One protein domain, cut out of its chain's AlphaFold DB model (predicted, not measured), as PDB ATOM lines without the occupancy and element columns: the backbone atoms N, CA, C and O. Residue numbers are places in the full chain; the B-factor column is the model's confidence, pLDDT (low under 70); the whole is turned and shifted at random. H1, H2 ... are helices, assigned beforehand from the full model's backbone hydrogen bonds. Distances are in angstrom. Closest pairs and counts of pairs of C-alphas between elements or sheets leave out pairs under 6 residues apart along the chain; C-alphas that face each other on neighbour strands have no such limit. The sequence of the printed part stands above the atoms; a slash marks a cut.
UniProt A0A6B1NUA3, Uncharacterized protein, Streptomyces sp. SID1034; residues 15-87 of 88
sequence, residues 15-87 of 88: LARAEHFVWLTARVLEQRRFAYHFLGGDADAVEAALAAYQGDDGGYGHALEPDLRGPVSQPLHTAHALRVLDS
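AT A GLANCE: This is residues 15 to 87 of the 88 residues of an uncharacterized protein of Streptomyces sp. SID1034 (UniProt A0A6B1NUA3). Three helices, H1, H2 and H3, stand side by side in a zigzag, each running opposite to the one before, with H2 between the other two. Beyond the last residue of H3 a long loop, residues 52 to 74, gathers at one end of the domain, and from it H4 folds back near H3 without clearly touching it. The printed part has 73 residues with four named helices in the order H1, H2, H3, H4 and no named strand, and its class is all helix. The whole is compact by its radius of gyration of the C-alphas, 12.6 A, yet its outline is elongated, with spans of 38 by 22 by 16 A.

IN THESE COORDINATES: Find C-alpha 15 at (20.153, 29.385, 23.135); from there H1 runs through residues 15 to 25, 15.2 A from first to last C-alpha. After Ala 26 and Arg 27, look for H2 in residues 28 to 39, the longest helix by residues, 15.0 A long. Past Gly 40, Gly 41 and Asp 42, H3 takes residues 43 to 51 over 12.4 A and ends at C-alpha 51, (9.672, 15.099, 43.546). Read on through residues 52 to 74, which hold no named element, to H4, residues 75 to 85, 15.4 A long, which ends at C-alpha 85, (3.888, 22.376, 37.925).

HOW THE PARTS SIT: Begin with H1 and H2, a helical hairpin: they touch at a shallow tilt of 13 degrees, opposite ways. H2 touches H1 with residues 30 to 34 alone, and the closest C-alphas, those of Val 22 and Gln 31, are 6.1 A apart. Next look at H2 and H3, also a helical hairpin: they touch at a shallow tilt of 12 degrees, opposite ways, and their closest C-alphas, those of Arg 32 and Val 46, are 5.1 A apart. H3 and H4 are close but not clearly touching; their closest C-alphas, those of Leu 50 and Ala 81, are 7.1 A apart, and the two run opposite ways at a shallow tilt of 16 degrees. H1 is apart from H3 and from H4. H2 and H4 are only just apart, with their closest C-alphas at 8.3 A. In H1, H2, H3 and H4 every O i to N i+4 pair is within hydrogen-bond range.

THE WHOLE: The two C-alphas farthest apart in the domain are those of Ala 16 and Asp 57, at 39.2 A. The printed part has no cut from residue 15 to residue 87, and its first and last C-alphas are 19.2 A apart. The links H1 to H2 and H2 to H3 are tight, while the link H3 to H4, 23 residues, is long. The mean pLDDT of the printed part is 96.5, and no printed residue is under 70.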
ATOM      1  N   LEU A  15      20.715  30.599  22.553       95.81
ATOM      2  CA  LEU A  15      20.153  29.385  23.135       95.81
ATOM      3  C   LEU A  15      21.218  28.311  23.385       95.81
ATOM      4  O   LEU A  15      21.242  27.755  24.474       95.81
ATOM      5  N   ALA A  16      22.138  28.078  22.443       95.25
ATOM      6  CA  ALA A  16      23.250  27.142  22.644       95.25
ATOM      7  C   ALA A  16      24.154  27.575  23.814       95.25
ATOM      8  O   ALA A  16      24.569  26.759  24.638       95.25
ATOM      9  N   ARG A  17      24.402  28.887  23.952       96.19
ATOM     10  CA  ARG A  17      25.121  29.442  25.111       96.19
ATOM     11  C   ARG A  17      24.350  29.266  26.424       96.19
ATOM     12  O   ARG A  17      24.972  28.987  27.448       96.19
ATOM     13  N   ALA A  18      23.028  29.441  26.403       97.25
ATOM     14  CA  ALA A  18      22.177  29.237  27.573       97.25
ATOM     15  C   ALA A  18      22.139  27.760  27.993       97.25
ATOM     16  O   ALA A  18      22.328  27.469  29.169       97.25
ATOM     17  N   GLU A  19      21.985  26.841  27.038       97.06
ATOM     18  CA  GLU A  19      22.029  25.395  27.267       97.06
ATOM     19  C   GLU A  19      23.337  24.990  27.954       97.06
ATOM     20  O   GLU A  19      23.320  24.373  29.019       97.06
ATOM     21  N   HIS A  20      24.474  25.430  27.404       96.88
ATOM     22  CA  HIS A  20      25.790  25.162  27.979       96.88
ATOM     23  C   HIS A  20      25.912  25.681  29.418       96.88
ATOM     24  O   HIS A  20      26.379  24.968  30.305       96.88
ATOM     25  N   PHE A  21      25.467  26.915  29.672       97.88
ATOM     26  CA  PHE A  21      25.492  27.493  31.013       97.88
ATOM     27  C   PHE A  21      24.620  26.702  31.998       97.88
ATOM     28  O   PHE A  21      25.078  26.380  33.095       97.88
ATOM     29  N   VAL A  22      23.389  26.349  31.611       98.19
ATOM     30  CA  VAL A  22      22.454  25.598  32.463       98.19
ATOM     31  C   VAL A  22      23.017  24.214  32.801       98.19
ATOM     32  O   VAL A  22      22.961  23.809  33.960       98.19
ATOM     33  N   TRP A  23      23.634  23.519  31.840       97.56
ATOM     34  CA  TRP A  23      24.181  22.175  32.063       97.56
ATOM     35  C   TRP A  23      25.391  22.187  32.997       97.56
ATOM     36  O   TRP A  23      25.601  21.229  33.739       97.56
ATOM     37  N   LEU A  24      26.175  23.269  32.993       97.94
ATOM     38  CA  LEU A  24      27.354  23.396  33.848       97.94
ATOM     39  C   LEU A  24      27.065  23.945  35.246       97.94
ATOM     40  O   LEU A  24      27.880  23.742  36.144       97.94
ATOM     41  N   THR A  25      25.964  24.678  35.437       97.75
ATOM     42  CA  THR A  25      25.795  25.501  36.650       97.75
ATOM     43  C   THR A  25      24.460  25.338  37.363       97.75
ATOM     44  O   THR A  25      24.387  25.592  38.566       97.75
ATOM     45  N   ALA A  26      23.402  24.931  36.660       97.19
ATOM     46  CA  ALA A  26      22.066  24.887  37.233       97.19
ATOM     47  C   ALA A  26      21.802  23.563  37.964       97.19
ATOM     48  O   ALA A  26      22.454  22.547  37.707       97.19
ATOM     49  N   ARG A  27      20.810  23.562  38.864       96.25
ATOM     50  CA  ARG A  27      20.365  22.332  39.532       96.25
ATOM     51  C   ARG A  27      19.658  21.434  38.521       96.25
ATOM     52  O   ARG A  27      19.193  21.887  37.475       96.25
ATOM     53  N   VAL A  28      19.513  20.158  38.873       97.44
ATOM     54  CA  VAL A  28      18.821  19.173  38.027       97.44
ATOM     55  C   VAL A  28      17.416  19.650  37.650       97.44
ATOM     56  O   VAL A  28      17.031  19.506  36.495       97.44
ATOM     57  N   LEU A  29      16.682  20.282  38.575       97.88
ATOM     58  CA  LEU A  29      15.355  20.831  38.291       97.88
ATOM     59  C   LEU A  29      15.376  21.843  37.135       97.88
ATOM     60  O   LEU A  29      14.620  21.693  36.178       97.88
ATOM     61  N   GLU A  30      16.271  22.832  37.168       97.81
ATOM     62  CA  GLU A  30      16.390  23.816  36.085       97.81
ATOM     63  C   GLU A  30      16.867  23.192  34.771       97.81
ATOM     64  O   GLU A  30      16.385  23.590  33.712       97.81
ATOM     65  N   GLN A  31      17.755  22.194  34.816       98.44
ATOM     66  CA  GLN A  31      18.166  21.463  33.612       98.44
ATOM     67  C   GLN A  31      16.968  20.765  32.953       98.44
ATOM     68  O   GLN A  31      16.781  20.866  31.741       98.44
ATOM     69  N   ARG A  32      16.108  20.099  33.737       98.50
ATOM     70  CA  ARG A  32      14.907  19.438  33.196       98.50
ATOM     71  C   ARG A  32      13.886  20.437  32.672       98.50
ATOM     72  O   ARG A  32      13.362  20.227  31.582       98.50
ATOM     73  N   ARG A  33      13.673  21.553  33.374       98.12
ATOM     74  CA  ARG A  33      12.793  22.636  32.900       98.12
ATOM     75  C   ARG A  33      13.293  23.247  31.592       98.12
ATOM     76  O   ARG A  33      12.502  23.491  30.687       98.12
ATOM     77  N   PHE A  34      14.603  23.456  31.457       98.25
ATOM     78  CA  PHE A  34      15.192  23.939  30.208       98.25
ATOM     79  C   PHE A  34      14.999  22.932  29.067       98.25
ATOM     80  O   PHE A  34      14.587  23.321  27.975       98.25
ATOM     81  N   ALA A  35      15.245  21.640  29.315       98.12
ATOM     82  CA  ALA A  35      15.022  20.599  28.313       98.12
ATOM     83  C   ALA A  35      13.558  20.549  27.847       98.12
ATOM     84  O   ALA A  35      13.311  20.473  26.646       98.12
ATOM     85  N   TYR A  36      12.606  20.641  28.780       98.38
ATOM     86  CA  TYR A  36      11.176  20.694  28.477       98.38
ATOM     87  C   TYR A  36      10.835  21.885  27.565       98.38
ATOM     88  O   TYR A  36      10.324  21.702  26.463       98.38
ATOM     89  N   HIS A  37      11.210  23.106  27.962       97.56
ATOM     90  CA  HIS A  37      10.818  24.311  27.225       97.56
ATOM     91  C   HIS A  37      11.537  24.513  25.885       97.56
ATOM     92  O   HIS A  37      10.965  25.119  24.980       97.56
ATOM     93  N   PHE A  38      12.792  24.070  25.754       96.44
ATOM     94  CA  PHE A  38      13.640  24.456  24.619       96.44
ATOM     95  C   PHE A  38      14.150  23.289  23.776       96.44
ATOM     96  O   PHE A  38      14.551  23.510  22.633       96.44
ATOM     97  N   LEU A  39      14.152  22.066  24.314       95.81
ATOM     98  CA  LEU A  39      14.732  20.889  23.657       95.81
ATOM     99  C   LEU A  39      13.691  19.796  23.357       95.81
ATOM    100  O   LEU A  39      14.065  18.715  22.908       95.81
ATOM    101  N   GLY A  40      12.400  20.065  23.590       96.06
ATOM    102  CA  GLY A  40      11.316  19.101  23.369       96.06
ATOM    103  C   GLY A  40      11.319  17.936  24.363       96.06
ATOM    104  O   GLY A  40      10.908  16.832  24.014       96.06
ATOM    105  N   GLY A  41      11.850  18.160  25.570       96.38
ATOM    106  CA  GLY A  41      11.819  17.190  26.663       96.38
ATOM    107  C   GLY A  41      10.418  17.000  27.251       96.38
ATOM    108  O   GLY A  41       9.537  17.828  27.050       96.38
ATOM    109  N   ASP A  42      10.235  15.910  27.995       97.12
ATOM    110  CA  ASP A  42       8.947  15.528  28.586       97.12
ATOM    111  C   ASP A  42       8.704  16.178  29.962       97.12
ATOM    112  O   ASP A  42       9.653  16.370  30.736       97.12
ATOM    113  N   ALA A  43       7.440  16.475  30.278       98.00
ATOM    114  CA  ALA A  43       7.011  17.039  31.558       98.00
ATOM    115  C   ALA A  43       7.322  16.084  32.724       98.00
ATOM    116  O   ALA A  43       7.823  16.528  33.761       98.00
ATOM    117  N   ASP A  44       7.186  14.770  32.509       98.50
ATOM    118  CA  ASP A  44       7.508  13.715  33.484       98.50
ATOM    119  C   ASP A  44       8.928  13.856  34.061       98.50
ATOM    120  O   ASP A  44       9.185  13.593  35.240       98.50
ATOM    121  N   ALA A  45       9.889  14.305  33.244       98.44
ATOM    122  CA  ALA A  45      11.263  14.497  33.693       98.44
ATOM    123  C   ALA A  45      11.412  15.701  34.637       98.44
ATOM    124  O   ALA A  45      12.298  15.688  35.499       98.44
ATOM    125  N   VAL A  46      10.583  16.737  34.478       98.69
ATOM    126  CA  VAL A  46      10.532  17.885  35.394       98.69
ATOM    127  C   VAL A  46       9.877  17.474  36.704       98.69
ATOM    128  O   VAL A  46      10.443  17.740  37.766       98.69
ATOM    129  N   GLU A  47       8.743  16.777  36.638       98.38
ATOM    130  CA  GLU A  47       8.028  16.286  37.818       98.38
ATOM    131  C   GLU A  47       8.905  15.363  38.666       98.38
ATOM    132  O   GLU A  47       9.023  15.556  39.877       98.38
ATOM    133  N   ALA A  48       9.622  14.428  38.035       98.50
ATOM    134  CA  ALA A  48      10.549  13.539  38.730       98.50
ATOM    135  C   ALA A  48      11.694  14.297  39.428       98.50
ATOM    136  O   ALA A  48      12.103  13.932  40.531       98.50
ATOM    137  N   ALA A  49      12.217  15.364  38.811       98.31
ATOM    138  CA  ALA A  49      13.234  16.206  39.440       98.31
ATOM    139  C   ALA A  49      12.662  17.033  40.604       98.31
ATOM    140  O   ALA A  49      13.353  17.243  41.600       98.31
ATOM    141  N   LEU A  50      11.410  17.487  40.494       98.25
ATOM    142  CA  LEU A  50      10.718  18.230  41.546       98.25
ATOM    143  C   LEU A  50      10.366  17.335  42.745       98.25
ATOM    144  O   LEU A  50      10.478  17.779  43.887       98.25
ATOM    145  N   ALA A  51      10.011  16.071  42.505       97.50
ATOM    146  CA  ALA A  51       9.672  15.099  43.546       97.50
ATOM    147  C   ALA A  51      10.814  14.873  44.554       97.50
ATOM    148  O   ALA A  51      10.557  14.600  45.720       97.50
ATOM    149  N   ALA A  52      12.072  15.071  44.148       96.62
ATOM    150  CA  ALA A  52      13.224  15.003  45.051       96.62
ATOM    151  C   ALA A  52      13.220  16.082  46.156       96.62
ATOM    152  O   ALA A  52      13.977  15.972  47.120       96.62
ATOM    153  N   TYR A  53      12.393  17.122  46.018       97.12
ATOM    154  CA  TYR A  53      12.215  18.180  47.014       97.12
ATOM    155  C   TYR A  53      10.982  17.978  47.901       97.12
ATOM    156  O   TYR A  53      10.780  18.769  48.825       97.12
ATOM    157  N   GLN A  54      10.152  16.970  47.619       96.56
ATOM    158  CA  GLN A  54       8.952  16.678  48.393       96.56
ATOM    159  C   GLN A  54       9.313  15.881  49.653       96.56
ATOM    160  O   GLN A  54      10.071  14.914  49.589       96.56
ATOM    161  N   GLY A  55       8.786  16.304  50.801       94.44
ATOM    162  CA  GLY A  55       8.961  15.622  52.082       94.44
ATOM    163  C   GLY A  55       7.850  14.613  52.382       94.44
ATOM    164  O   GLY A  55       6.790  14.618  51.752       94.44
ATOM    165  N   ASP A  56       8.063  13.790  53.413       94.00
ATOM    166  CA  ASP A  56       7.077  12.812  53.910       94.00
ATOM    167  C   ASP A  56       5.783  13.469  54.431       94.00
ATOM    168  O   ASP A  56       4.744  12.818  54.542       94.00
ATOM    169  N   ASP A  57       5.833  14.767  54.745       95.06
ATOM    170  CA  ASP A  57       4.681  15.579  55.144       95.06
ATOM    171  C   ASP A  57       3.836  16.069  53.953       95.06
ATOM    172  O   ASP A  57       2.837  16.765  54.142       95.06
ATOM    173  N   GLY A  58       4.232  15.717  52.726       93.88
ATOM    174  CA  GLY A  58       3.603  16.167  51.487       93.88
ATOM    175  C   GLY A  58       3.936  17.611  51.104       93.88
ATOM    176  O   GLY A  58       3.435  18.089  50.087       93.88
ATOM    177  N   GLY A  59       4.760  18.309  51.890       96.56
ATOM    178  CA  GLY A  59       5.267  19.642  51.584       96.56
ATOM    179  C   GLY A  59       6.549  19.608  50.751       96.56
ATOM    180  O   GLY A  59       7.038  18.548  50.364       96.56
ATOM    181  N   TYR A  60       7.103  20.792  50.479       97.81
ATOM    182  CA  TYR A  60       8.359  20.946  49.742       97.81
ATOM    183  C   TYR A  60       9.429  21.638  50.582       97.81
ATOM    184  O   TYR A  60       9.148  22.660  51.215       97.81
ATOM    185  N   GLY A  61      10.659  21.128  50.516       96.00
ATOM    186  CA  GLY A  61      11.817  21.596  51.275       96.00
ATOM    187  C   GLY A  61      13.124  21.505  50.483       96.00
ATOM    188  O   GLY A  61      13.175  21.782  49.286       96.00
ATOM    189  N   HIS A  62      14.197  21.114  51.169       95.56
ATOM    190  CA  HIS A  62      15.495  20.749  50.583       95.56
ATOM    191  C   HIS A  62      16.100  21.788  49.624       95.56
ATOM    192  O   HIS A  62      16.664  21.438  48.588       95.56
ATOM    193  N   ALA A  63      16.012  23.073  49.975       94.94
ATOM    194  CA  ALA A  63      16.519  24.161  49.138       94.94
ATOM    195  C   ALA A  63      15.876  24.250  47.743       94.94
ATOM    196  O   ALA A  63      16.520  24.714  46.796       94.94
ATOM    197  N   LEU A  64      14.605  23.841  47.603       96.62
ATOM    198  CA  LEU A  64      13.832  24.071  46.375       96.62
ATOM    199  C   LEU A  64      13.806  25.562  46.010       96.62
ATOM    200  O   LEU A  64      14.036  25.931  44.861       96.62
ATOM    201  N   GLU A  65      13.630  26.412  47.018       94.56
ATOM    202  CA  GLU A  65      13.897  27.841  46.906       94.56
ATOM    203  C   GLU A  65      15.359  28.084  47.315       94.56
ATOM    204  O   GLU A  65      15.703  27.795  48.464       94.56
ATOM    205  N   PRO A  66      16.232  28.558  46.408       87.44
ATOM    206  CA  PRO A  66      17.678  28.649  46.646       87.44
ATOM    207  C   PRO A  66      18.080  29.533  47.836       87.44
ATOM    208  O   PRO A  66      19.116  29.272  48.461       87.44
ATOM    209  N   ASP A  67      17.263  30.531  48.178       91.06
ATOM    210  CA  ASP A  67      17.493  31.409  49.332       91.06
ATOM    211  C   ASP A  67      17.200  30.712  50.673       91.06
ATOM    212  O   ASP A  67      17.692  31.125  51.726       91.06
ATOM    213  N   LEU A  68      16.452  29.606  50.649       91.19
ATOM    214  CA  LEU A  68      16.017  28.852  51.820       91.19
ATOM    215  C   LEU A  68      16.656  27.461  51.834       91.19
ATOM    216  O   LEU A  68      16.078  26.487  51.375       91.19
ATOM    217  N   ARG A  69      17.859  27.326  52.398       88.62
ATOM    218  CA  ARG A  69      18.651  26.079  52.297       88.62
ATOM    219  C   ARG A  69      18.256  24.945  53.253       88.62
ATOM    220  O   ARG A  69      18.989  23.967  53.381       88.62
ATOM    221  N   GLY A  70      17.144  25.088  53.969       91.31
ATOM    222  CA  GLY A  70      16.691  24.109  54.953       91.31
ATOM    223  C   GLY A  70      16.018  22.888  54.314       91.31
ATOM    224  O   GLY A  70      15.510  22.978  53.198       91.31
ATOM    225  N   PRO A  71      15.975  21.745  55.019       93.75
ATOM    226  CA  PRO A  71      15.207  20.581  54.583       93.75
ATOM    227  C   PRO A  71      13.708  20.722  54.880       93.75
ATOM    228  O   PRO A  71      12.908  19.980  54.333       93.75
ATOM    229  N   VAL A  72      13.332  21.647  55.764       95.81
ATOM    230  CA  VAL A  72      11.974  21.759  56.305       95.81
ATOM    231  C   VAL A  72      11.005  22.281  55.250       95.81
ATOM    232  O   VAL A  72      11.317  23.238  54.541       95.81
ATOM    233  N   SER A  73       9.806  21.700  55.220       96.44
ATOM    234  CA  SER A  73       8.713  22.176  54.386       96.44
ATOM    235  C   SER A  73       8.318  23.611  54.727       96.44
ATOM    236  O   SER A  73       8.053  23.939  55.886       96.44
ATOM    237  N   GLN A  74       8.285  24.491  53.724       95.38
ATOM    238  CA  GLN A  74       7.942  25.906  53.913       95.38
ATOM    239  C   GLN A  74       6.979  26.420  52.832       95.38
ATOM    240  O   GLN A  74       7.022  25.955  51.687       95.38
ATOM    241  N   PRO A  75       6.135  27.426  53.144       95.50
ATOM    242  CA  PRO A  75       5.200  27.991  52.173       95.50
ATOM    243  C   PRO A  75       5.871  28.485  50.887       95.50
ATOM    244  O   PRO A  75       5.323  28.300  49.804       95.50
ATOM    245  N   LEU A  76       7.074  29.067  50.982       95.94
ATOM    246  CA  LEU A  76       7.779  29.589  49.809       95.94
ATOM    247  C   LEU A  76       8.248  28.469  48.866       95.94
ATOM    248  O   LEU A  76       8.104  28.603  47.653       95.94
ATOM    249  N   HIS A  77       8.718  27.346  49.412       97.12
ATOM    250  CA  HIS A  77       9.027  26.151  48.626       97.12
ATOM    251  C   HIS A  77       7.783  25.601  47.930       97.12
ATOM    252  O   HIS A  77       7.818  25.325  46.736       97.12
ATOM    253  N   THR A  78       6.660  25.510  48.646       96.81
ATOM    254  CA  THR A  78       5.399  25.017  48.069       96.81
ATOM    255  C   THR A  78       4.909  25.927  46.944       96.81
ATOM    256  O   THR A  78       4.571  25.452  45.865       96.81
ATOM    257  N   ALA A  79       4.947  27.246  47.141       97.19
ATOM    258  CA  ALA A  79       4.611  28.203  46.089       97.19
ATOM    259  C   ALA A  79       5.547  28.082  44.874       97.19
ATOM    260  O   ALA A  79       5.102  28.228  43.736       97.19
ATOM    261  N   HIS A  80       6.837  27.807  45.095       97.31
ATOM    262  CA  HIS A  80       7.784  27.539  44.016       97.31
ATOM    263  C   HIS A  80       7.425  26.255  43.254       97.31
ATOM    264  O   HIS A  80       7.357  26.291  42.029       97.31
ATOM    265  N   ALA A  81       7.137  25.157  43.958       97.75
ATOM    266  CA  ALA A  81       6.738  23.885  43.357       97.75
ATOM    267  C   ALA A  81       5.482  24.025  42.489       97.75
ATOM    268  O   ALA A  81       5.482  23.602  41.336       97.75
ATOM    269  N   LEU A  82       4.445  24.697  42.999       97.69
ATOM    270  CA  LEU A  82       3.207  24.921  42.251       97.69
ATOM    271  C   LEU A  82       3.441  25.737  40.975       97.69
ATOM    272  O   LEU A  82       2.870  25.413  39.942       97.69
ATOM    273  N   ARG A  83       4.325  26.745  41.006       97.94
ATOM    274  CA  ARG A  83       4.708  27.488  39.792       97.94
ATOM    275  C   ARG A  83       5.467  26.638  38.779       97.94
ATOM    276  O   ARG A  83       5.374  26.908  37.589       97.94
ATOM    277  N   VAL A  84       6.256  25.664  39.235       98.00
ATOM    278  CA  VAL A  84       6.919  24.722  38.325       98.00
ATOM    279  C   VAL A  84       5.872  23.840  37.651       98.00
ATOM    280  O   VAL A  84       5.887  23.765  36.427       98.00
ATOM    281  N   LEU A  85       4.954  23.253  38.426       97.31
ATOM    282  CA  LEU A  85       3.888  22.376  37.925       97.31
ATOM    283  C   LEU A  85       2.922  23.093  36.971       97.31
ATOM    284  O   LEU A  85       2.513  22.515  35.981       97.31
ATOM    285  N   ASP A  86       2.597  24.360  37.230       98.19
ATOM    286  CA  ASP A  86       1.755  25.181  36.343       98.19
ATOM    287  C   ASP A  86       2.443  25.533  35.008       98.19
ATOM    288  O   ASP A  86       1.791  25.930  34.047       98.19
ATOM    289  N   SER A  87       3.777  25.417  34.945       96.25
ATOM    290  CA  SER A  87       4.572  25.794  33.769       96.25
ATOM    291  C   SER A  87       4.933  24.635  32.840       96.25
ATOM    292  O   SER A  87       5.574  24.888  31.820       96.25
TER     293      SER A  87